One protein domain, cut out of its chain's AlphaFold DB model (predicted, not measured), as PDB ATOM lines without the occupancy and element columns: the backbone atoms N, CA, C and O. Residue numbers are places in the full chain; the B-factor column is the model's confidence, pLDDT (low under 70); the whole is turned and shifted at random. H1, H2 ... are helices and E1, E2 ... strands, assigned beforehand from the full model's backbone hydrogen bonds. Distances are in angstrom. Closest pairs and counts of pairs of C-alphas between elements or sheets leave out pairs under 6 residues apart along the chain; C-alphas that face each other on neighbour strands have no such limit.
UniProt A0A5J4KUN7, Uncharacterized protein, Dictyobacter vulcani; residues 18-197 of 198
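Overview. This is residues 18 to 197 of the 198 residues of an uncharacterized protein of Dictyobacter vulcani (UniProt A0A5J4KUN7). Little of this domain is regular structure: three small three-stranded sheets stand like propeller blades, edge strands E3, E6 and E9 in the middle, short helices H1, H2 and H3 farther out. The 180 printed residues run E1 H1 E2 E3 E4 H2 E5 E6 E7 H3 E8 E9, class mixed, with 71 in named elements; the antiparallel sheets are E4-E5-E6, E7-E8-E9 and E1-E2-E3. The whole is compact, radius of gyration of the C-alphas 15.8 A, spanning 40 by 38 by 36 A.

Arrangement. E4, residues 89 to 96, neighbours E5, 113 to 119, with N 91 and O 118 within hydrogen-bond range at 2.9 A; E5 and E6, 125 to 128, form a hairpin, N 115 to O 128 2.8 A. The closest C-alphas of E6 and E9, 192 to 196, are Trp 127 and Ile 192, 5.3 A; those of E3, 57 to 60, and E6 are Trp 59 and Met 125, 5.3 A. E7, 157 to 163, neighbours E8, 180 to 186, with N 158 to O 185 2.9 A; E1, 22 to 28, neighbours E2, 45 to 51, with N 23 to O 50 2.8 A. E8 and E9, and E2 and E3, are hairpins, with N 182 to O 195 and N 47 to O 60 both 2.8 A. H1, 32 to 36, only grazes E4's sheet, and H3, 167 to 171, E1's; H2, 100 to 104, only just on E7's sheet with 5 pairs of C-alphas within 10 A, only grazes it. In H1, H2 and H3 every O i to N i+4 pair is within hydrogen-bond range.

Along the chain. E4 runs 23.2 A from C-alpha 89 at (185.550, 207.627, 165.725); E9 ends at C-alpha 196, (179.241, 209.992, 193.058).

Size, cuts and confidence. The farthest C-alphas, Leu 37 and Asp 144, are 43.3 A apart. The printed part has no cut; links E3 to E4 and E6 to E7 are long, and 33 residues, among them 100 to 111, have pLDDT under 70.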
ATOM      1  N   ALA A  18     183.707 223.645 186.131       93.50
ATOM      2  CA  ALA A  18     184.978 224.131 185.584       93.50
ATOM      3  C   ALA A  18     186.233 223.908 186.458       93.50
ATOM      4  O   ALA A  18     187.299 224.446 186.164       93.50
ATOM      5  N   GLN A  19     186.146 223.097 187.514       92.38
ATOM      6  CA  GLN A  19     187.300 222.691 188.319       92.38
ATOM      7  C   GLN A  19     188.116 221.605 187.616       92.38
ATOM      8  O   GLN A  19     187.572 220.799 186.864       92.38
ATOM      9  N   ASN A  20     189.412 221.544 187.911       93.31
ATOM     10  CA  ASN A  20     190.353 220.586 187.322       93.31
ATOM     11  C   ASN A  20     190.963 219.616 188.350       93.31
ATOM     12  O   ASN A  20     191.973 218.969 188.081       93.31
ATOM     13  N   ILE A  21     190.370 219.524 189.542       92.38
ATOM     14  CA  ILE A  21     190.830 218.629 190.606       92.38
ATOM     15  C   ILE A  21     189.888 217.428 190.672       92.38
ATOM     16  O   ILE A  21     188.697 217.571 190.975       92.38
ATOM     17  N   PHE A  22     190.441 216.241 190.427       93.19
ATOM     18  CA  PHE A  22     189.697 214.988 190.372       93.19
ATOM     19  C   PHE A  22     190.297 213.922 191.288       93.19
ATOM     20  O   PHE A  22     191.508 213.844 191.481       93.19
ATOM     21  N   LYS A  23     189.423 213.083 191.843       92.81
ATOM     22  CA  LYS A  23     189.771 211.820 192.488       92.81
ATOM     23  C   LYS A  23     189.623 210.697 191.467       92.81
ATOM     24  O   LYS A  23     188.555 210.541 190.879       92.81
ATOM     25  N   GLN A  24     190.655 209.876 191.325       90.38
ATOM     26  CA  GLN A  24     190.592 208.677 190.498       90.38
ATOM     27  C   GLN A  24     189.893 207.518 191.215       90.38
ATOM     28  O   GLN A  24     190.052 207.314 192.424       90.38
ATOM     29  N   SER A  25     189.140 206.736 190.450       87.94
ATOM     30  CA  SER A  25     188.524 205.477 190.865       87.94
ATOM     31  C   SER A  25     188.295 204.579 189.641       87.94
ATOM     32  O   SER A  25     188.587 204.972 188.514       87.94
ATOM     33  N   HIS A  26     187.766 203.373 189.843       88.12
ATOM     34  CA  HIS A  26     187.430 202.444 188.761       88.12
ATOM     35  C   HIS A  26     186.111 201.727 189.051       88.12
ATOM     36  O   HIS A  26     185.822 201.408 190.204       88.12
ATOM     37  N   SER A  27     185.341 201.428 188.007       84.50
ATOM     38  CA  SER A  27     184.085 200.674 188.111       84.50
ATOM     39  C   SER A  27     183.975 199.636 186.992       84.50
ATOM     40  O   SER A  27     184.541 199.794 185.909       84.50
ATOM     41  N   LEU A  28     183.295 198.522 187.261       84.69
ATOM     42  CA  LEU A  28     182.994 197.496 186.273       84.69
ATOM     43  C   LEU A  28     181.886 197.955 185.328       84.69
ATOM     44  O   LEU A  28     180.814 198.378 185.741       84.69
ATOM     45  N   LEU A  29     182.111 197.746 184.034       81.31
ATOM     46  CA  LEU A  29     181.098 197.939 183.007       81.31
ATOM     47  C   LEU A  29     180.306 196.643 182.808       81.31
ATOM     48  O   LEU A  29     180.533 195.917 181.834       81.31
ATOM     49  N   SER A  30     179.410 196.322 183.738       80.56
ATOM     50  CA  SER A  30     178.612 195.092 183.687       80.56
ATOM     51  C   SER A  30     177.754 195.001 182.424       80.56
ATOM     52  O   SER A  30     177.269 196.007 181.915       80.56
ATOM     53  N   SER A  31     177.572 193.795 181.882       76.75
ATOM     54  CA  SER A  31     176.715 193.560 180.716       76.75
ATOM     55  C   SER A  31     175.737 192.429 180.984       76.75
ATOM     56  O   SER A  31     176.116 191.415 181.573       76.75
ATOM     57  N   ARG A  32     174.503 192.562 180.472       74.75
ATOM     58  CA  ARG A  32     173.407 191.601 180.690       74.75
ATOM     59  C   ARG A  32     173.830 190.154 180.498       74.75
ATOM     60  O   ARG A  32     173.572 189.317 181.352       74.75
ATOM     61  N   THR A  33     174.504 189.859 179.388       71.62
ATOM     62  CA  THR A  33     174.916 188.493 179.053       71.62
ATOM     63  C   THR A  33     175.881 187.913 180.082       71.62
ATOM     64  O   THR A  33     175.760 186.746 180.440       71.62
ATOM     65  N   LYS A  34     176.843 188.703 180.568       76.06
ATOM     66  CA  LYS A  34     177.820 188.228 181.555       76.06
ATOM     67  C   LYS A  34     177.205 188.116 182.940       76.06
ATOM     68  O   LYS A  34     177.497 187.136 183.615       76.06
ATOM     69  N   THR A  35     176.307 189.029 183.294       68.88
ATOM     70  CA  THR A  35     175.550 188.979 184.547       68.88
ATOM     71  C   THR A  35     174.649 187.754 184.602       68.88
ATOM     72  O   THR A  35     174.724 186.967 185.539       68.88
ATOM     73  N   TYR A  36     173.903 187.487 183.529       69.94
ATOM     74  CA  TYR A  36     173.067 186.291 183.412       69.94
ATOM     75  C   TYR A  36     173.863 184.977 183.530       69.94
ATOM     76  O   TYR A  36     173.373 183.998 184.083       69.94
ATOM     77  N   LEU A  37     175.103 184.947 183.028       75.00
ATOM     78  CA  LEU A  37     175.983 183.775 183.103       75.00
ATOM     79  C   LEU A  37     176.819 183.707 184.398       75.00
ATOM     80  O   LEU A  37     177.606 182.773 184.545       75.00
ATOM     81  N   GLY A  38     176.700 184.678 185.314       67.81
ATOM     82  CA  GLY A  38     177.514 184.751 186.536       67.81
ATOM     83  C   GLY A  38     179.004 185.032 186.284       67.81
ATOM     84  O   GLY A  38     179.867 184.631 187.063       67.81
ATOM     85  N   LEU A  39     179.336 185.688 185.169       76.94
ATOM     86  CA  LEU A  39     180.704 185.959 184.707       76.94
ATOM     87  C   LEU A  39     181.077 187.445 184.798       76.94
ATOM     88  O   LEU A  39     181.922 187.922 184.030       76.94
ATOM     89  N   ASP A  40     180.471 188.196 185.717       70.44
ATOM     90  CA  ASP A  40     180.625 189.653 185.789       70.44
ATOM     91  C   ASP A  40     182.054 190.120 186.051       70.44
ATOM     92  O   ASP A  40     182.493 191.133 185.506       70.44
ATOM     93  N   TRP A  41     182.840 189.324 186.774       68.75
ATOM     94  CA  TRP A  41     184.266 189.566 186.981       68.75
ATOM     95  C   TRP A  41     185.055 189.635 185.662       68.75
ATOM     96  O   TRP A  41     186.153 190.183 185.630       68.75
ATOM     97  N   THR A  42     184.530 189.123 184.545       75.75
ATOM     98  CA  THR A  42     185.167 189.222 183.219       75.75
ATOM     99  C   THR A  42     184.825 190.514 182.473       75.75
ATOM    100  O   THR A  42     185.322 190.734 181.362       75.75
ATOM    101  N   ASN A  43     183.951 191.368 183.012       79.12
ATOM    102  CA  ASN A  43     183.644 192.661 182.407       79.12
ATOM    103  C   ASN A  43     184.870 193.582 182.421       79.12
ATOM    104  O   ASN A  43     185.735 193.446 183.288       79.12
ATOM    105  N   PRO A  44     185.024 194.483 181.437       82.00
ATOM    106  CA  PRO A  44     186.058 195.499 181.517       82.00
ATOM    107  C   PRO A  44     185.749 196.480 182.644       82.00
ATOM    108  O   PRO A  44     184.600 196.664 183.036       82.00
ATOM    109  N   THR A  45     186.804 197.093 183.155       85.19
ATOM    110  CA  THR A  45     186.741 198.195 184.107       85.19
ATOM    111  C   THR A  45     186.908 199.502 183.347       85.19
ATOM    112  O   THR A  45     187.757 199.572 182.455       85.19
ATOM    113  N   ALA A  46     186.095 200.494 183.685       88.94
ATOM    114  CA  ALA A  46     186.287 201.879 183.294       88.94
ATOM    115  C   ALA A  46     187.021 202.633 184.402       88.94
ATOM    116  O   ALA A  46     186.833 202.345 185.589       88.94
ATOM    117  N   ASP A  47     187.819 203.607 183.991       91.31
ATOM    118  CA  ASP A  47     188.437 204.587 184.864       91.31
ATOM    119  C   ASP A  47     187.447 205.735 185.081       91.31
ATOM    120  O   ASP A  47     186.743 206.159 184.161       91.31
ATOM    121  N   MET A  48     187.380 206.218 186.315       92.62
ATOM    122  CA  MET A  48     186.493 207.288 186.745       92.62
ATOM    123  C   MET A  48     187.324 208.429 187.313       92.62
ATOM    124  O   MET A  48     188.115 208.223 188.234       92.62
ATOM    125  N   HIS A  49     187.089 209.637 186.815       93.75
ATOM    126  CA  HIS A  49     187.615 210.872 187.388       93.75
ATOM    127  C   HIS A  49     186.463 211.634 188.029       93.75
ATOM    128  O   HIS A  49     185.603 212.173 187.335       93.75
ATOM    129  N   ILE A  50     186.431 211.650 189.358       94.44
ATOM    130  CA  ILE A  50     185.355 212.240 190.158       94.44
ATOM    131  C   ILE A  50     185.775 213.641 190.593       94.44
ATOM    132  O   ILE A  50     186.772 213.801 191.299       94.44
ATOM    133  N   CYS A  51     185.038 214.667 190.177       94.62
ATOM    134  CA  CYS A  51     185.352 216.053 190.513       94.62
ATOM    135  C   CYS A  51     185.271 216.282 192.031       94.62
ATOM    136  O   CYS A  51     184.241 216.010 192.640       94.62
ATOM    137  N   PHE A  52     186.310 216.852 192.648       92.69
ATOM    138  CA  PHE A  52     186.306 217.113 194.096       92.69
ATOM    139  C   PHE A  52     185.275 218.154 194.544       92.69
ATOM    140  O   PHE A  52     184.890 218.161 195.709       92.69
ATOM    141  N   ASN A  53     184.851 219.041 193.642       93.94
ATOM    142  CA  ASN A  53     183.930 220.125 193.972       93.94
ATOM    143  C   ASN A  53     182.459 219.708 193.847       93.94
ATOM    144  O   ASN A  53     181.669 219.966 194.745       93.94
ATOM    145  N   CYS A  54     182.093 219.070 192.733       94.25
ATOM    146  CA  CYS A  54     180.693 218.753 192.425       94.25
ATOM    147  C   CYS A  54     180.388 217.255 192.333       94.25
ATOM    148  O   CYS A  54     179.252 216.899 192.060       94.25
ATOM    149  N   LEU A  55     181.384 216.382 192.531       94.94
ATOM    150  CA  LEU A  55     181.271 214.918 192.455       94.94
ATOM    151  C   LEU A  55     180.862 214.353 191.085       94.94
ATOM    152  O   LEU A  55     180.652 213.147 190.970       94.94
ATOM    153  N   HIS A  56     180.810 215.187 190.041       95.88
ATOM    154  CA  HIS A  56     180.591 214.744 188.661       95.88
ATOM    155  C   HIS A  56     181.667 213.743 188.232       95.88
ATOM    156  O   HIS A  56     182.855 213.963 188.484       95.88
ATOM    157  N   ILE A  57     181.244 212.650 187.601       95.69
ATOM    158  CA  ILE A  57     182.106 211.546 187.186       95.69
ATOM    159  C   ILE A  57     182.342 211.623 185.679       95.69
ATOM    160  O   ILE A  57     181.416 211.494 184.879       95.69
ATOM    161  N   LEU A  58     183.610 211.746 185.292       95.38
ATOM    162  CA  LEU A  58     184.058 211.542 183.919       95.38
ATOM    163  C   LEU A  58     184.530 210.097 183.746       95.38
ATOM    164  O   LEU A  58     185.361 209.612 184.513       95.38
ATOM    165  N   TRP A  59     184.001 209.423 182.728       95.19
ATOM    166  CA  TRP A  59     184.216 207.999 182.485       95.19
ATOM    167  C   TRP A  59     185.154 207.765 181.305       95.19
ATOM    168  O   TRP A  59     184.987 208.368 180.244       95.19
ATOM    169  N   PHE A  60     186.097 206.840 181.469       93.75
ATOM    170  CA  PHE A  60     187.070 206.485 180.441       93.75
ATOM    171  C   PHE A  60     187.250 204.973 180.335       93.75
ATOM    172  O   PHE A  60     187.267 204.254 181.331       93.75
ATOM    173  N   LEU A  61     187.442 204.480 179.116       92.12
ATOM    174  CA  LEU A  61     187.791 203.094 178.849       92.12
ATOM    175  C   LEU A  61     189.055 203.030 177.993       92.12
ATOM    176  O   LEU A  61     188.993 203.015 176.764       92.12
ATOM    177  N   ASP A  62     190.204 202.889 178.654       88.62
ATOM    178  CA  ASP A  62     191.520 202.801 178.007       88.62
ATOM    179  C   ASP A  62     191.595 201.695 176.941       88.62
ATOM    180  O   ASP A  62     192.267 201.836 175.923       88.62
ATOM    181  N   LYS A  63     190.856 200.592 177.133       88.94
ATOM    182  CA  LYS A  63     190.818 199.470 176.179       88.94
ATOM    183  C   LYS A  63     190.249 199.838 174.808       88.94
ATOM    184  O   LYS A  63     190.472 199.083 173.869       88.94
ATOM    185  N   ALA A  64     189.505 200.938 174.703       90.19
ATOM    186  CA  ALA A  64     188.959 201.417 173.438       90.19
ATOM    187  C   ALA A  64     189.976 202.206 172.603       90.19
ATOM    188  O   ALA A  64     189.786 202.368 171.396       90.19
ATOM    189  N   ILE A  65     191.051 202.698 173.226       91.19
ATOM    190  CA  ILE A  65     192.037 203.549 172.563       91.19
ATOM    191  C   ILE A  65     192.763 202.747 171.478       91.19
ATOM    192  O   ILE A  65     193.280 201.656 171.721       91.19
ATOM    193  N   GLY A  66     192.790 203.286 170.259       89.75
ATOM    194  CA  GLY A  66     193.402 202.650 169.091       89.75
ATOM    195  C   GLY A  66     192.564 201.545 168.441       89.75
ATOM    196  O   GLY A  66     193.008 200.958 167.453       89.75
ATOM    197  N   MET A  67     191.358 201.259 168.946       91.81
ATOM    198  CA  MET A  67     190.419 200.372 168.259       91.81
ATOM    199  C   MET A  67     189.886 201.018 166.972       91.81
ATOM    200  O   MET A  67     189.844 202.242 166.822       91.81
ATOM    201  N   GLN A  68     189.436 200.181 166.036       93.88
ATOM    202  CA  GLN A  68     188.703 200.652 164.867       93.88
ATOM    203  C   GLN A  68     187.321 201.148 165.315       93.88
ATOM    204  O   GLN A  68     186.489 200.353 165.744       93.88
ATOM    205  N   GLY A  69     187.120 202.463 165.257       92.69
ATOM    206  CA  GLY A  69     185.842 203.115 165.532       92.69
ATOM    207  C   GLY A  69     185.099 203.483 164.254       92.69
ATOM    208  O   GLY A  69     185.655 203.435 163.154       92.69
ATOM    209  N   GLU A  70     183.852 203.893 164.424       94.31
ATOM    210  CA  GLU A  70     182.941 204.318 163.367       94.31
ATOM    211  C   GLU A  70     182.388 205.706 163.700       94.31
ATOM    212  O   GLU A  70     182.347 206.099 164.868       94.31
ATOM    213  N   SER A  71     181.963 206.446 162.677       94.06
ATOM    214  CA  SER A  71     181.184 207.671 162.864       94.06
ATOM    215  C   SER A  71     179.748 207.272 163.190       94.06
ATOM    216  O   SER A  71     179.044 206.715 162.347       94.06
ATOM    217  N   LEU A  72     179.334 207.518 164.429       92.31
ATOM    218  CA  LEU A  72     178.031 207.114 164.956       92.31
ATOM    219  C   LEU A  72     177.104 208.324 165.083       92.31
ATOM    220  O   LEU A  72     177.564 209.457 165.186       92.31
ATOM    221  N   VAL A  73     175.795 208.083 165.105       89.75
ATOM    222  CA  VAL A  73     174.759 209.110 165.299       89.75
ATOM    223  C   VAL A  73     173.847 208.736 166.466       89.75
ATOM    224  O   VAL A  73     173.701 207.554 166.784       89.75
ATOM    225  N   TRP A  74     173.220 209.735 167.093       86.81
ATOM    226  CA  TRP A  74     172.245 209.534 168.171       86.81
ATOM    227  C   TRP A  74     171.005 210.411 167.987       86.81
ATOM    228  O   TRP A  74     171.146 211.621 167.827       86.81
ATOM    229  N   GLN A  75     169.825 209.776 168.052       76.25
ATOM    230  CA  GLN A  75     168.451 210.315 167.983       76.25
ATOM    231  C   GLN A  75     168.124 211.262 166.810       76.25
ATOM    232  O   GLN A  75     167.268 210.927 166.001       76.25
ATOM    233  N   ASP A  76     168.819 212.387 166.665       67.62
ATOM    234  CA  ASP A  76     168.552 213.435 165.666       67.62
ATOM    235  C   ASP A  76     169.446 213.320 164.413       67.62
ATOM    236  O   ASP A  76     169.710 214.315 163.732       67.62
ATOM    237  N   GLU A  77     170.002 212.130 164.154       70.31
ATOM    238  CA  GLU A  77     170.963 211.843 163.065       70.31
ATOM    239  C   GLU A  77     172.226 212.733 163.064       70.31
ATOM    240  O   GLU A  77     173.014 212.718 162.119       70.31
ATOM    241  N   GLN A  78     172.461 213.494 164.136       79.69
ATOM    242  CA  GLN A  78     173.677 214.281 164.293       79.69
ATOM    243  C   GLN A  78     174.852 213.369 164.654       79.69
ATOM    244  O   GLN A  78     174.683 212.462 165.482       79.69
ATOM    245  N   PRO A  79     176.049 213.618 164.087       87.44
ATOM    246  CA  PRO A  79     177.231 212.854 164.436       87.44
ATOM    247  C   PRO A  79     177.520 213.010 165.928       87.44
ATOM    248  O   PRO A  79     177.494 214.106 166.499       87.44
ATOM    249  N   LEU A  80     177.773 211.880 166.573       91.69
ATOM    250  CA  LEU A  80     178.360 211.857 167.895       91.69
ATOM    251  C   LEU A  80     179.822 212.263 167.758       91.69
ATOM    252  O   LEU A  80     180.580 211.683 166.988       91.69
ATOM    253  N   ILE A  81     180.196 213.268 168.535       93.38
ATOM    254  CA  ILE A  81     181.555 213.786 168.606       93.38
ATOM    255  C   ILE A  81     182.001 213.641 170.055       93.38
ATOM    256  O   ILE A  81     181.209 213.845 170.980       93.38
ATOM    257  N   CYS A  82     183.251 213.249 170.275       93.19
ATOM    258  CA  CYS A  82     183.821 213.243 171.614       93.19
ATOM    259  C   CYS A  82     183.927 214.686 172.143       93.19
ATOM    260  O   CYS A  82     184.685 215.469 171.573       93.19
ATOM    261  N   PRO A  83     183.262 215.059 173.251       91.44
ATOM    262  CA  PRO A  83     183.325 216.431 173.758       91.44
ATOM    263  C   PRO A  83     184.706 216.806 174.315       91.44
ATOM    264  O   PRO A  83     184.997 217.992 174.439       91.44
ATOM    265  N   LEU A  84     185.563 215.823 174.629       91.19
ATOM    266  CA  LEU A  84     186.915 216.073 175.137       91.19
ATOM    267  C   LEU A  84     187.941 216.328 174.028       91.19
ATOM    268  O   LEU A  84     188.689 217.295 174.114       91.19
ATOM    269  N   CYS A  85     187.998 215.479 172.995       91.62
ATOM    270  CA  CYS A  85     189.027 215.574 171.947       91.62
ATOM    271  C   CYS A  85     188.491 215.885 170.544       91.62
ATOM    272  O   CYS A  85     189.279 215.972 169.607       91.62
ATOM    273  N   GLN A  86     187.175 216.053 170.389       92.94
ATOM    274  CA  GLN A  86     186.496 216.371 169.126       92.94
ATOM    275  C   GLN A  86     186.638 215.310 168.015       92.94
ATOM    276  O   GLN A  86     186.346 215.581 166.855       92.94
ATOM    277  N   GLU A  87     187.052 214.086 168.354       92.56
ATOM    278  CA  GLU A  87     187.109 212.957 167.417       92.56
ATOM    279  C   GLU A  87     185.715 212.342 167.180       92.56
ATOM    280  O   GLU A  87     184.894 212.262 168.098       92.56
ATOM    281  N   GLU A  88     185.481 211.848 165.962       93.56
ATOM    282  CA  GLU A  88     184.212 211.234 165.531       93.56
ATOM    283  C   GLU A  88     184.237 209.702 165.544       93.56
ATOM    284  O   GLU A  88     183.196 209.060 165.442       93.56
ATOM    285  N   LYS A  89     185.416 209.085 165.655       95.31
ATOM    286  CA  LYS A  89     185.550 207.627 165.725       95.31
ATOM    287  C   LYS A  89     185.214 207.126 167.120       95.31
ATOM    288  O   LYS A  89     185.975 207.308 168.078       95.31
ATOM    289  N   LEU A  90     184.077 206.450 167.216       95.62
ATOM    290  CA  LEU A  90     183.566 205.883 168.453       95.62
ATOM    291  C   LEU A  90     183.278 204.392 168.277       95.62
ATOM    292  O   LEU A  90     183.052 203.901 167.175       95.62
ATOM    293  N   ILE A  91     183.262 203.671 169.389       95.56
ATOM    294  CA  ILE A  91     182.669 202.335 169.482       95.56
ATOM    295  C   ILE A  91     181.484 202.390 170.438       95.56
ATOM    296  O   ILE A  91     181.468 203.215 171.355       95.56
ATOM    297  N   SER A  92     180.504 201.512 170.249       92.88
ATOM    298  CA  SER A  92     179.338 201.431 171.125       92.88
ATOM    299  C   SER A  92     179.367 200.194 172.024       92.88
ATOM    300  O   SER A  92     179.975 199.167 171.708       92.88
ATOM    301  N   ARG A  93     178.714 200.298 173.182       90.31
ATOM    302  CA  ARG A  93     178.545 199.198 174.139       90.31
ATOM    303  C   ARG A  93     177.290 199.386 174.981       90.31
ATOM    304  O   ARG A  93     177.021 200.485 175.437       90.31
ATOM    305  N   GLU A  94     176.621 198.295 175.328       85.81
ATOM    306  CA  GLU A  94     175.603 198.287 176.383       85.81
ATOM    307  C   GLU A  94     176.213 197.998 177.771       85.81
ATOM    308  O   GLU A  94     177.017 197.066 177.925       85.81
ATOM    309  N   THR A  95     175.810 198.773 178.780       84.88
ATOM    310  CA  THR A  95     176.165 198.553 180.188       84.88
ATOM    311  C   THR A  95     174.930 198.619 181.078       84.88
ATOM    312  O   THR A  95     174.107 199.518 180.943       84.88
ATOM    313  N   LEU A  96     174.809 197.654 181.989       83.62
ATOM    314  CA  LEU A  96     173.728 197.606 182.971       83.62
ATOM    315  C   LEU A  96     173.852 198.735 183.997       83.62
ATOM    316  O   LEU A  96     174.940 198.981 184.517       83.62
ATOM    317  N   LEU A  97     172.722 199.362 184.317       80.19
ATOM    318  CA  LEU A  97     172.591 200.326 185.403       80.19
ATOM    319  C   LEU A  97     171.982 199.623 186.617       80.19
ATOM    320  O   LEU A  97     170.771 199.652 186.818       80.19
ATOM    321  N   SER A  98     172.814 198.918 187.382       78.06
ATOM    322  CA  SER A  98     172.327 198.163 188.540       78.06
ATOM    323  C   SER A  98     172.063 199.039 189.755       78.06
ATOM    324  O   SER A  98     172.837 199.948 190.038       78.06
ATOM    325  N   ASP A  99     171.022 198.717 190.519       73.31
ATOM    326  CA  ASP A  99     170.750 199.311 191.829       73.31
ATOM    327  C   ASP A  99     170.917 198.285 192.967       73.31
ATOM    328  O   ASP A  99     170.896 197.069 192.757       73.31
ATOM    329  N   LYS A 100     171.094 198.776 194.203       66.75
ATOM    330  CA  LYS A 100     171.318 197.918 195.381       66.75
ATOM    331  C   LYS A 100     170.195 196.925 195.634       66.75
ATOM    332  O   LYS A 100     170.478 195.798 196.039       66.75
ATOM    333  N   ALA A 101     168.942 197.341 195.458       59.34
ATOM    334  CA  ALA A 101     167.796 196.491 195.753       59.34
ATOM    335  C   ALA A 101     167.788 195.279 194.815       59.34
ATOM    336  O   ALA A 101     167.693 194.139 195.263       59.34
ATOM    337  N   THR A 102     167.982 195.514 193.524       61.44
ATOM    338  CA  THR A 102     167.935 194.488 192.487       61.44
ATOM    339  C   THR A 102     169.133 193.545 192.571       61.44
ATOM    340  O   THR A 102     168.968 192.326 192.449       61.44
ATOM    341  N   THR A 103     170.314 194.077 192.897       58.06
ATOM    342  CA  THR A 103     171.520 193.271 193.116       58.06
ATOM    343  C   THR A 103     171.417 192.410 194.380       58.06
ATOM    344  O   THR A 103     171.826 191.250 194.373       58.06
ATOM    345  N   MET A 104     170.793 192.906 195.459       55.81
ATOM    346  CA  MET A 104     170.569 192.127 196.688       55.81
ATOM    347  C   MET A 104     169.625 190.930 196.478       55.81
ATOM    348  O   MET A 104     169.784 189.901 197.138       55.81
ATOM    349  N   PHE A 105     168.665 191.036 195.554       58.16
ATOM    350  CA  PHE A 105     167.727 189.958 195.215       58.16
ATOM    351  C   PHE A 105     168.118 189.165 193.954       58.16
ATOM    352  O   PHE A 105     167.357 188.294 193.527       58.16
ATOM    353  N   ASN A 106     169.314 189.402 193.397       58.50
ATOM    354  CA  ASN A 106     169.869 188.710 192.225       58.50
ATOM    355  C   ASN A 106     168.961 188.778 190.975       58.50
ATOM    356  O   ASN A 106     168.825 187.809 190.222       58.50
ATOM    357  N   THR A 107     168.306 189.922 190.756       60.75
ATOM    358  CA  THR A 107     167.401 190.165 189.615       60.75
ATOM    359  C   THR A 107     167.972 191.160 188.600       60.75
ATOM    360  O   THR A 107     167.228 191.771 187.836       60.75
ATOM    361  N   ASP A 108     169.300 191.311 188.555       56.91
ATOM    362  CA  ASP A 108     169.990 192.371 187.799       56.91
ATOM    363  C   ASP A 108     169.767 192.336 186.280       56.91
ATOM    364  O   ASP A 108     169.947 193.331 185.581       56.91
ATOM    365  N   TRP A 109     169.329 191.196 185.745       57.62
ATOM    366  CA  TRP A 109     168.967 191.047 184.335       57.62
ATOM    367  C   TRP A 109     167.787 191.939 183.917       57.62
ATOM    368  O   TRP A 109     167.639 192.201 182.721       57.62
ATOM    369  N   GLY A 110     166.968 192.401 184.870       59.22
ATOM    370  CA  GLY A 110     165.837 193.305 184.650       59.22
ATOM    371  C   GLY A 110     166.194 194.794 184.670       59.22
ATOM    372  O   GLY A 110     165.358 195.606 184.280       59.22
ATOM    373  N   ASN A 111     167.419 195.158 185.065       67.38
ATOM    374  CA  ASN A 111     167.837 196.558 185.169       67.38
ATOM    375  C   ASN A 111     167.815 197.260 183.805       67.38
ATOM    376  O   ASN A 111     168.018 196.603 182.775       67.38
ATOM    377  N   PRO A 112     167.600 198.586 183.753       75.81
ATOM    378  CA  PRO A 112     167.815 199.339 182.529       75.81
ATOM    379  C   PRO A 112     169.282 199.226 182.101       75.81
ATOM    380  O   PRO A 112     170.187 199.011 182.911       75.81
ATOM    381  N   ALA A 113     169.520 199.337 180.798       81.94
ATOM    382  CA  ALA A 113     170.869 199.340 180.262       81.94
ATOM    383  C   ALA A 113     171.110 200.618 179.475       81.94
ATOM    384  O   ALA A 113     170.304 200.989 178.625       81.94
ATOM    385  N   ALA A 114     172.230 201.261 179.771       86.12
ATOM    386  CA  ALA A 114     172.700 202.420 179.048       86.12
ATOM    387  C   ALA A 114     173.506 201.993 177.820       86.12
ATOM    388  O   ALA A 114     174.299 201.044 177.865       86.12
ATOM    389  N   LEU A 115     173.345 202.746 176.741       89.88
ATOM    390  CA  LEU A 115     174.242 202.723 175.604       89.88
ATOM    391  C   LEU A 115     175.412 203.672 175.872       89.88
ATOM    392  O   LEU A 115     175.241 204.829 176.241       89.88
ATOM    393  N   ASN A 116     176.616 203.165 175.672       92.06
ATOM    394  CA  ASN A 116     177.867 203.872 175.858       92.06
ATOM    395  C   ASN A 116     178.487 204.102 174.498       92.06
ATOM    396  O   ASN A 116     178.662 203.139 173.754       92.06
ATOM    397  N   TYR A 117     178.896 205.331 174.221       94.62
ATOM    398  CA  TYR A 117     179.722 205.655 173.070       94.62
ATOM    399  C   TYR A 117     181.098 206.082 173.551       94.62
ATOM    400  O   TYR A 117     181.238 207.040 174.311       94.62
ATOM    401  N   ILE A 118     182.109 205.330 173.136       95.56
ATOM    402  CA  ILE A 118     183.460 205.415 173.673       95.56
ATOM    403  C   ILE A 118     184.387 205.889 172.559       95.56
ATOM    404  O   ILE A 118     184.478 205.247 171.513       95.56
ATOM    405  N   CYS A 119     185.072 207.008 172.774       95.44
ATOM    406  CA  CYS A 119     186.006 207.563 171.799       95.44
ATOM    407  C   CYS A 119     187.228 206.650 171.632       95.44
ATOM    408  O   CYS A 119     187.883 206.311 172.618       95.44
ATOM    409  N   THR A 120     187.599 206.301 170.397       94.88
ATOM    410  CA  THR A 120     188.787 205.460 170.154       94.88
ATOM    411  C   THR A 120     190.102 206.239 170.158       94.88
ATOM    412  O   THR A 120     191.172 205.634 170.120       94.88
ATOM    413  N   SER A 121     190.037 207.570 170.224       92.56
ATOM    414  CA  SER A 121     191.215 208.435 170.332       92.56
ATOM    415  C   SER A 121     191.619 208.691 171.784       92.56
ATOM    416  O   SER A 121     192.801 208.606 172.077       92.56
ATOM    417  N   CYS A 122     190.665 208.940 172.695       92.62
ATOM    418  CA  CYS A 122     190.966 209.265 174.099       92.62
ATOM    419  C   CYS A 122     190.282 208.365 175.143       92.62
ATOM    420  O   CYS A 122     190.512 208.532 176.334       92.62
ATOM    421  N   GLY A 123     189.411 207.438 174.742       92.88
ATOM    422  CA  GLY A 123     188.717 206.535 175.664       92.88
ATOM    423  C   GLY A 123     187.532 207.146 176.419       92.88
ATOM    424  O   GLY A 123     186.871 206.413 177.149       92.88
ATOM    425  N   PHE A 124     187.227 208.438 176.258       94.88
ATOM    426  CA  PHE A 124     186.092 209.082 176.933       94.88
ATOM    427  C   PHE A 124     184.760 208.414 176.586       94.88
ATOM    428  O   PHE A 124     184.494 208.135 175.412       94.88
ATOM    429  N   MET A 125     183.927 208.195 177.602       95.00
ATOM    430  CA  MET A 125     182.631 207.539 177.479       95.00
ATOM    431  C   MET A 125     181.488 208.539 177.633       95.00
ATOM    432  O   MET A 125     181.398 209.251 178.630       95.00
ATOM    433  N   GLN A 126     180.571 208.529 176.672       94.31
ATOM    434  CA  GLN A 126     179.279 209.203 176.763       94.31
ATOM    435  C   GLN A 126     178.191 208.156 177.007       94.31
ATOM    436  O   GLN A 126     178.142 207.151 176.295       94.31
ATOM    437  N   TRP A 127     177.344 208.388 178.008       94.25
ATOM    438  CA  TRP A 127     176.324 207.446 178.464       94.25
ATOM    439  C   TRP A 127     174.938 207.944 178.084       94.25
ATOM    440  O   TRP A 127     174.606 209.097 178.344       94.25
ATOM    441  N   PHE A 128     174.123 207.065 177.515       91.38
ATOM    442  CA  PHE A 128     172.776 207.390 177.075       91.38
ATOM    443  C   PHE A 128     171.791 206.314 177.509       91.38
ATOM    444  O   PHE A 128     172.055 205.121 177.373       91.38
ATOM    445  N   LEU A 129     170.625 206.735 177.975       88.06
ATOM    446  CA  LEU A 129     169.431 205.903 178.001       88.06
ATOM    447  C   LEU A 129     168.532 206.315 176.841       88.06
ATOM    448  O   LEU A 129     168.493 207.483 176.459       88.06
ATOM    449  N   ASN A 130     167.790 205.363 176.280       71.44
ATOM    450  CA  ASN A 130     166.693 205.708 175.382       71.44
ATOM    451  C   ASN A 130     165.670 206.502 176.202       71.44
ATOM    452  O   ASN A 130     164.943 205.914 176.998       71.44
ATOM    453  N   ALA A 131     165.674 207.829 176.059       60.25
ATOM    454  CA  ALA A 131     164.718 208.687 176.742       60.25
ATOM    455  C   ALA A 131     163.306 208.323 176.270       60.25
ATOM    456  O   ALA A 131     163.032 208.361 175.070       60.25
ATOM    457  N   ALA A 132     162.438 207.957 177.211       51.22
ATOM    458  CA  ALA A 132     161.013 207.867 176.964       51.22
ATOM    459  C   ALA A 132     160.459 209.297 176.942       51.22
ATOM    460  O   ALA A 132     160.369 209.962 177.967       51.22
ATOM    461  N   ASP A 133     160.166 209.779 175.742       52.31
ATOM    462  CA  ASP A 133     159.045 210.665 175.450       52.31
ATOM    463  C   ASP A 133     158.873 211.892 176.371       52.31
ATOM    464  O   ASP A 133     157.788 212.127 176.883       52.31
ATOM    465  N   GLY A 134     159.929 212.691 176.562       55.41
ATOM    466  CA  GLY A 134     159.901 214.168 176.589       55.41
ATOM    467  C   GLY A 134     158.925 214.954 177.487       55.41
ATOM    468  O   GLY A 134     158.907 216.179 177.374       55.41
ATOM    469  N   GLU A 135     158.140 214.341 178.370       55.84
ATOM    470  CA  GLU A 135     157.201 215.036 179.257       55.84
ATOM    471  C   GLU A 135     157.437 214.640 180.719       55.84
ATOM    472  O   GLU A 135     156.939 213.630 181.213       55.84
ATOM    473  N   GLY A 136     158.221 215.455 181.429       76.56
ATOM    474  CA  GLY A 136     158.539 215.260 182.843       76.56
ATOM    475  C   GLY A 136     160.004 215.546 183.174       76.56
ATOM    476  O   GLY A 136     160.807 215.872 182.297       76.56
ATOM    477  N   GLY A 137     160.337 215.442 184.459       83.44
ATOM    478  CA  GLY A 137     161.685 215.639 184.997       83.44
ATOM    479  C   GLY A 137     161.780 216.800 185.983       83.44
ATOM    480  O   GLY A 137     160.922 217.682 186.028       83.44
ATOM    481  N   GLU A 138     162.834 216.786 186.790       91.50
ATOM    482  CA  GLU A 138     163.147 217.841 187.752       91.50
ATOM    483  C   GLU A 138     164.327 218.691 187.273       91.50
ATOM    484  O   GLU A 138     165.219 218.213 186.567       91.50
ATOM    485  N   THR A 139     164.330 219.964 187.664       94.56
ATOM    486  CA  THR A 139     165.522 220.812 187.597       94.56
ATOM    487  C   THR A 139     166.411 220.496 188.788       94.56
ATOM    488  O   THR A 139     165.933 220.447 189.923       94.56
ATOM    489  N   VAL A 140     167.705 220.330 188.549       94.19
ATOM    490  CA  VAL A 140     168.662 219.891 189.568       94.19
ATOM    491  C   VAL A 140     169.687 220.990 189.802       94.19
ATOM    492  O   VAL A 140     170.128 221.647 188.864       94.19
ATOM    493  N   THR A 141     170.090 221.196 191.054       93.81
ATOM    494  CA  THR A 141     171.226 222.059 191.402       93.81
ATOM    495  C   THR A 141     172.349 221.202 191.970       93.81
ATOM    496  O   THR A 141     172.124 220.429 192.899       93.81
ATOM    497  N   VAL A 142     173.560 221.348 191.433       89.50
ATOM    498  CA  VAL A 142     174.763 220.655 191.904       89.50
ATOM    499  C   VAL A 142     175.848 221.679 192.206       89.50
ATOM    500  O   VAL A 142     176.212 222.468 191.339       89.50
ATOM    501  N   ALA A 143     176.387 221.655 193.429       86.25
ATOM    502  CA  ALA A 143     177.433 222.579 193.882       86.25
ATOM    503  C   ALA A 143     177.121 224.052 193.541       86.25
ATOM    504  O   ALA A 143     177.959 224.743 192.969       86.25
ATOM    505  N   ASP A 144     175.892 224.496 193.832       86.81
ATOM    506  CA  ASP A 144     175.362 225.842 193.547       86.81
ATOM    507  C   ASP A 144     175.224 226.217 192.057       86.81
ATOM    508  O   ASP A 144     174.989 227.379 191.728       86.81
ATOM    509  N   HIS A 145     175.320 225.243 191.145       86.31
ATOM    510  CA  HIS A 145     175.081 225.429 189.713       86.31
ATOM    511  C   HIS A 145     173.808 224.693 189.290       86.31
ATOM    512  O   HIS A 145     173.621 223.523 189.630       86.31
ATOM    513  N   GLU A 146     172.939 225.358 188.529       93.75
ATOM    514  CA  GLU A 146     171.840 224.677 187.843       93.75
ATOM    515  C   GLU A 146     172.432 223.697 186.825       93.75
ATOM    516  O   GLU A 146     173.283 224.057 186.007       93.75
ATOM    517  N   LEU A 147     172.028 222.432 186.914       95.25
ATOM    518  CA  LEU A 147     172.518 221.397 186.024       95.25
ATOM    519  C   LEU A 147     171.877 221.585 184.650       95.25
ATOM    520  O   LEU A 147     170.662 221.505 184.498       95.25
ATOM    521  N   HIS A 148     172.714 221.762 183.635       95.00
ATOM    522  CA  HIS A 148     172.312 221.679 182.237       95.00
ATOM    523  C   HIS A 148     172.995 220.484 181.587       95.00
ATOM    524  O   HIS A 148     174.165 220.202 181.841       95.00
ATOM    525  N   CYS A 149     172.262 219.780 180.727       93.00
ATOM    526  CA  CYS A 149     172.776 218.612 180.029       93.00
ATOM    527  C   CYS A 149     173.984 219.028 179.189       93.00
ATOM    528  O   CYS A 149     173.852 219.866 178.294       93.00
ATOM    529  N   THR A 150     175.136 218.399 179.414       93.31
ATOM    530  CA  THR A 150     176.386 218.764 178.726       93.31
ATOM    531  C   THR A 150     176.320 218.554 177.210       93.31
ATOM    532  O   THR A 150     177.092 219.153 176.463       93.31
ATOM    533  N   ARG A 151     175.359 217.749 176.731       90.88
ATOM    534  CA  ARG A 151     175.160 217.458 175.307       90.88
ATOM    535  C   ARG A 151     174.195 218.402 174.589       90.88
ATOM    536  O   ARG A 151     174.461 218.756 173.439       90.88
ATOM    537  N   CYS A 152     173.053 218.732 175.203       90.81
ATOM    538  CA  CYS A 152     171.953 219.468 174.549       90.81
ATOM    539  C   CYS A 152     171.476 220.721 175.303       90.81
ATOM    540  O   CYS A 152     170.530 221.379 174.862       90.81
ATOM    541  N   ASN A 153     172.108 221.042 176.435       92.75
ATOM    542  CA  ASN A 153     171.818 222.180 177.309       92.75
ATOM    543  C   ASN A 153     170.405 222.204 177.933       92.75
ATOM    544  O   ASN A 153     169.970 223.219 178.478       92.75
ATOM    545  N   HIS A 154     169.664 221.097 177.855       92.56
ATOM    546  CA  HIS A 154     168.358 220.954 178.499       92.56
ATOM    547  C   HIS A 154     168.493 220.833 180.027       92.56
ATOM    548  O   HIS A 154     169.485 220.285 180.501       92.56
ATOM    549  N   ALA A 155     167.504 221.330 180.775       93.88
ATOM    550  CA  ALA A 155     167.573 221.486 182.235       93.88
ATOM    551  C   ALA A 155     166.703 220.497 183.038       93.88
ATOM    552  O   ALA A 155     166.729 220.536 184.265       93.88
ATOM    553  N   HIS A 156     165.923 219.631 182.380       92.62
ATOM    554  CA  HIS A 156     165.086 218.641 183.069       92.62
ATOM    555  C   HIS A 156     165.691 217.245 182.974       92.62
ATOM    556  O   HIS A 156     166.150 216.807 181.908       92.62
ATOM    557  N   PHE A 157     165.674 216.558 184.112       92.75
ATOM    558  CA  PHE A 157     166.276 215.247 184.271       92.75
ATOM    559  C   PHE A 157     165.355 214.293 185.014       92.75
ATOM    560  O   PHE A 157     164.611 214.682 185.911       92.75
ATOM    561  N   GLU A 158     165.456 213.021 184.658       91.38
ATOM    562  CA  GLU A 158     164.985 211.920 185.480       91.38
ATOM    563  C   GLU A 158     166.141 211.445 186.362       91.38
ATOM    564  O   GLU A 158     167.217 211.098 185.862       91.38
ATOM    565  N   ARG A 159     165.933 211.467 187.681       90.19
ATOM    566  CA  ARG A 159     166.919 211.003 188.655       90.19
ATOM    567  C   ARG A 159     166.801 209.499 188.871       90.19
ATOM    568  O   ARG A 159     165.710 208.955 189.014       90.19
ATOM    569  N   SER A 160     167.939 208.832 188.958       86.75
ATOM    570  CA  SER A 160     168.065 207.432 189.355       86.75
ATOM    571  C   SER A 160     169.330 207.234 190.195       86.75
ATOM    572  O   SER A 160     170.149 208.143 190.329       86.75
ATOM    573  N   THR A 161     169.483 206.046 190.779       85.81
ATOM    574  CA  THR A 161     170.676 205.657 191.543       85.81
ATOM    575  C   THR A 161     171.283 204.416 190.911       85.81
ATOM    576  O   THR A 161     170.562 203.492 190.536       85.81
ATOM    577  N   THR A 162     172.606 204.374 190.782       81.38
ATOM    578  CA  THR A 162     173.314 203.246 190.168       81.38
ATOM    579  C   THR A 162     174.568 202.878 190.952       81.38
ATOM    580  O   THR A 162     175.298 203.741 191.434       81.38
ATOM    581  N   LEU A 163     174.836 201.581 191.077       81.50
ATOM    582  CA  LEU A 163     176.025 201.035 191.719       81.50
ATOM    583  C   LEU A 163     177.283 201.255 190.871       81.50
ATOM    584  O   LEU A 163     177.327 200.955 189.678       81.50
ATOM    585  N   LEU A 164     178.353 201.698 191.527       78.56
ATOM    586  CA  LEU A 164     179.711 201.757 190.992       78.56
ATOM    587  C   LEU A 164     180.456 200.466 191.351       78.56
ATOM    588  O   LEU A 164     181.388 200.466 192.162       78.56
ATOM    589  N   SER A 165     179.991 199.342 190.801       76.12
ATOM    590  CA  SER A 165     180.477 198.011 191.173       76.12
ATOM    591  C   SER A 165     181.978 197.848 190.946       76.12
ATOM    592  O   SER A 165     182.528 198.249 189.921       76.12
ATOM    593  N   SER A 166     182.661 197.189 191.883       67.88
ATOM    594  CA  SER A 166     184.085 196.863 191.754       67.88
ATOM    595  C   SER A 166     184.295 195.380 191.458       67.88
ATOM    596  O   SER A 166     183.586 194.522 191.975       67.88
ATOM    597  N   ARG A 167     185.341 195.050 190.688       65.94
ATOM    598  CA  ARG A 167     185.671 193.654 190.337       65.94
ATOM    599  C   ARG A 167     185.826 192.747 191.556       65.94
ATOM    600  O   ARG A 167     185.419 191.590 191.509       65.94
ATOM    601  N   SER A 168     186.425 193.261 192.626       57.25
ATOM    602  CA  SER A 168     186.592 192.540 193.888       57.25
ATOM    603  C   SER A 168     185.266 192.295 194.602       57.25
ATOM    604  O   SER A 168     185.069 191.197 195.114       57.25
ATOM    605  N   ALA A 169     184.361 193.280 194.618       67.12
ATOM    606  CA  ALA A 169     183.039 193.115 195.216       67.12
ATOM    607  C   ALA A 169     182.239 192.052 194.454       67.12
ATOM    608  O   ALA A 169     181.735 191.117 195.068       67.12
ATOM    609  N   THR A 170     182.256 192.112 193.124       63.34
ATOM    610  CA  THR A 170     181.596 191.132 192.259       63.34
ATOM    611  C   THR A 170     182.122 189.713 192.445       63.34
ATOM    612  O   THR A 170     181.347 188.768 192.558       63.34
ATOM    613  N   LEU A 171     183.447 189.537 192.527       62.31
ATOM    614  CA  LEU A 171     184.054 188.216 192.733       62.31
ATOM    615  C   LEU A 171     183.657 187.583 194.078       62.31
ATOM    616  O   LEU A 171     183.632 186.360 194.197       62.31
ATOM    617  N   LEU A 172     183.372 188.407 195.087       69.00
ATOM    618  CA  LEU A 172     182.992 187.970 196.430       69.00
ATOM    619  C   LEU A 172     181.472 188.004 196.666       69.00
ATOM    620  O   LEU A 172     181.043 187.728 197.783       69.00
ATOM    621  N   HIS A 173     180.666 188.324 195.643       64.75
ATOM    622  CA  HIS A 173     179.215 188.532 195.745       64.75
ATOM    623  C   HIS A 173     178.815 189.615 196.768       64.75
ATOM    624  O   HIS A 173     177.821 189.500 197.486       64.75
ATOM    625  N   LEU A 174     179.615 190.679 196.853       72.94
ATOM    626  CA  LEU A 174     179.445 191.810 197.768       72.94
ATOM    627  C   LEU A 174     179.118 193.115 197.029       72.94
ATOM    628  O   LEU A 174     179.378 194.192 197.558       72.94
ATOM    629  N   ASP A 175     178.566 193.057 195.814       62.59
ATOM    630  CA  ASP A 175     178.304 194.245 194.983       62.59
ATOM    631  C   ASP A 175     177.441 195.306 195.680       62.59
ATOM    632  O   ASP A 175     177.672 196.496 195.482       62.59
ATOM    633  N   TRP A 176     176.544 194.892 196.581       62.56
ATOM    634  CA  TRP A 176     175.730 195.768 197.437       62.56
ATOM    635  C   TRP A 176     176.547 196.701 198.352       62.56
ATOM    636  O   TRP A 176     176.021 197.707 198.827       62.56
ATOM    637  N   THR A 177     177.821 196.383 198.609       69.81
ATOM    638  CA  THR A 177     178.750 197.233 199.378       69.81
ATOM    639  C   THR A 177     179.435 198.295 198.523       69.81
ATOM    640  O   THR A 177     180.144 199.146 199.061       69.81
ATOM    641  N   SER A 178     179.259 198.243 197.199       75.88
ATOM    642  CA  SER A 178     179.910 199.186 196.294       75.88
ATOM    643  C   SER A 178     179.341 200.600 196.481       75.88
ATOM    644  O   SER A 178     178.172 200.749 196.857       75.88
ATOM    645  N   PRO A 179     180.149 201.645 196.223       80.00
ATOM    646  CA  PRO A 179     179.658 203.016 196.189       80.00
ATOM    647  C   PRO A 179     178.508 203.176 195.192       80.00
ATOM    648  O   PRO A 179     178.409 202.427 194.221       80.00
ATOM    649  N   GLU A 180     177.665 204.175 195.413       86.12
ATOM    650  CA  GLU A 180     176.576 204.541 194.507       86.12
ATOM    651  C   GLU A 180     176.886 205.862 193.805       86.12
ATOM    652  O   GLU A 180     177.675 206.685 194.278       86.12
ATOM    653  N   ALA A 181     176.240 206.057 192.666       88.31
ATOM    654  CA  ALA A 181     176.165 207.321 191.973       88.31
ATOM    655  C   ALA A 181     174.702 207.702 191.759       88.31
ATOM    656  O   ALA A 181     173.878 206.855 191.409       88.31
ATOM    657  N   ASP A 182     174.405 208.984 191.935       91.62
ATOM    658  CA  ASP A 182     173.208 209.582 191.366       91.62
ATOM    659  C   ASP A 182     173.417 209.724 189.855       91.62
ATOM    660  O   ASP A 182     174.456 210.205 189.390       91.62
ATOM    661  N   THR A 183     172.421 209.304 189.087       91.88
ATOM    662  CA  THR A 183     172.369 209.483 187.642       91.88
ATOM    663  C   THR A 183     171.227 210.423 187.296       91.88
ATOM    664  O   THR A 183     170.101 210.255 187.758       91.88
ATOM    665  N   TYR A 184     171.523 211.436 186.488       93.62
ATOM    666  CA  TYR A 184     170.533 212.373 185.970       93.62
ATOM    667  C   TYR A 184     170.441 212.189 184.464       93.62
ATOM    668  O   TYR A 184     171.329 212.596 183.711       93.62
ATOM    669  N   THR A 185     169.362 211.551 184.026       92.69
ATOM    670  CA  THR A 185     169.109 211.260 182.615       92.69
ATOM    671  C   THR A 185     168.346 212.416 181.999       92.69
ATOM    672  O   THR A 185     167.239 212.736 182.425       92.69
ATOM    673  N   CYS A 186     168.931 213.067 180.997       92.06
ATOM    674  CA  CYS A 186     168.283 214.172 180.306       92.06
ATOM    675  C   CYS A 186     167.001 213.693 179.613       92.06
ATOM    676  O   CYS A 186     167.062 212.843 178.724       92.06
ATOM    677  N   THR A 187     165.855 214.292 179.938       90.62
ATOM    678  CA  THR A 187     164.554 213.877 179.374       90.62
ATOM    679  C   THR A 187     164.381 214.253 177.901       90.62
ATOM    680  O   THR A 187     163.472 213.768 177.234       90.62
ATOM    681  N   ARG A 188     165.289 215.078 177.360       88.62
ATOM    682  CA  ARG A 188     165.311 215.463 175.945       88.62
ATOM    683  C   ARG A 188     166.137 214.525 175.071       88.62
ATOM    684  O   ARG A 188     165.661 214.133 174.016       88.62
ATOM    685  N   CYS A 189     167.384 214.243 175.454       89.12
ATOM    686  CA  CYS A 189     168.321 213.496 174.602       89.12
ATOM    687  C   CYS A 189     168.843 212.198 175.227       89.12
ATOM    688  O   CYS A 189     169.682 211.530 174.628       89.12
ATOM    689  N   GLY A 190     168.432 211.861 176.448       90.19
ATOM    690  CA  GLY A 190     168.838 210.628 177.119       90.19
ATOM    691  C   GLY A 190     170.270 210.600 177.655       90.19
ATOM    692  O   GLY A 190     170.652 209.602 178.256       90.19
ATOM    693  N   ASN A 191     171.067 211.660 177.471       93.19
ATOM    694  CA  ASN A 191     172.416 211.745 178.037       93.19
ATOM    695  C   ASN A 191     172.368 211.646 179.567       93.19
ATOM    696  O   ASN A 191     171.590 212.362 180.202       93.19
ATOM    697  N   ILE A 192     173.216 210.797 180.141       94.00
ATOM    698  CA  ILE A 192     173.282 210.543 181.579       94.00
ATOM    699  C   ILE A 192     174.455 211.315 182.176       94.00
ATOM    700  O   ILE A 192     175.611 211.082 181.818       94.00
ATOM    701  N   GLU A 193     174.159 212.190 183.131       95.38
ATOM    702  CA  GLU A 193     175.164 212.829 183.979       95.38
ATOM    703  C   GLU A 193     175.325 212.025 185.274       95.38
ATOM    704  O   GLU A 193     174.339 211.723 185.948       95.38
ATOM    705  N   TRP A 194     176.562 211.671 185.620       95.62
ATOM    706  CA  TRP A 194     176.876 210.810 186.763       95.62
ATOM    707  C   TRP A 194     177.502 211.614 187.894       95.62
ATOM    708  O   TRP A 194     178.444 212.370 187.658       95.62
ATOM    709  N   PHE A 195     177.041 211.401 189.124       94.56
ATOM    710  CA  PHE A 195     177.566 212.059 190.319       94.56
ATOM    711  C   PHE A 195     177.778 211.037 191.426       94.56
ATOM    712  O   PHE A 195     176.846 210.333 191.800       94.56
ATOM    713  N   GLN A 196     178.991 210.932 191.964       91.69
ATOM    714  CA  GLN A 196     179.241 209.992 193.058       91.69
ATOM    715  C   GLN A 196     178.478 210.437 194.311       91.69
ATOM    716  O   GLN A 196     178.540 211.610 194.679       91.69
ATOM    717  N   GLN A 197     177.808 209.509 194.998       85.81
ATOM    718  CA  GLN A 197     177.251 209.788 196.318       85.81
ATOM    719  C   GLN A 197     178.387 209.908 197.354       85.81
ATOM    720  O   GLN A 197     179.421 209.230 197.252       85.81
TER     721      GLN A 197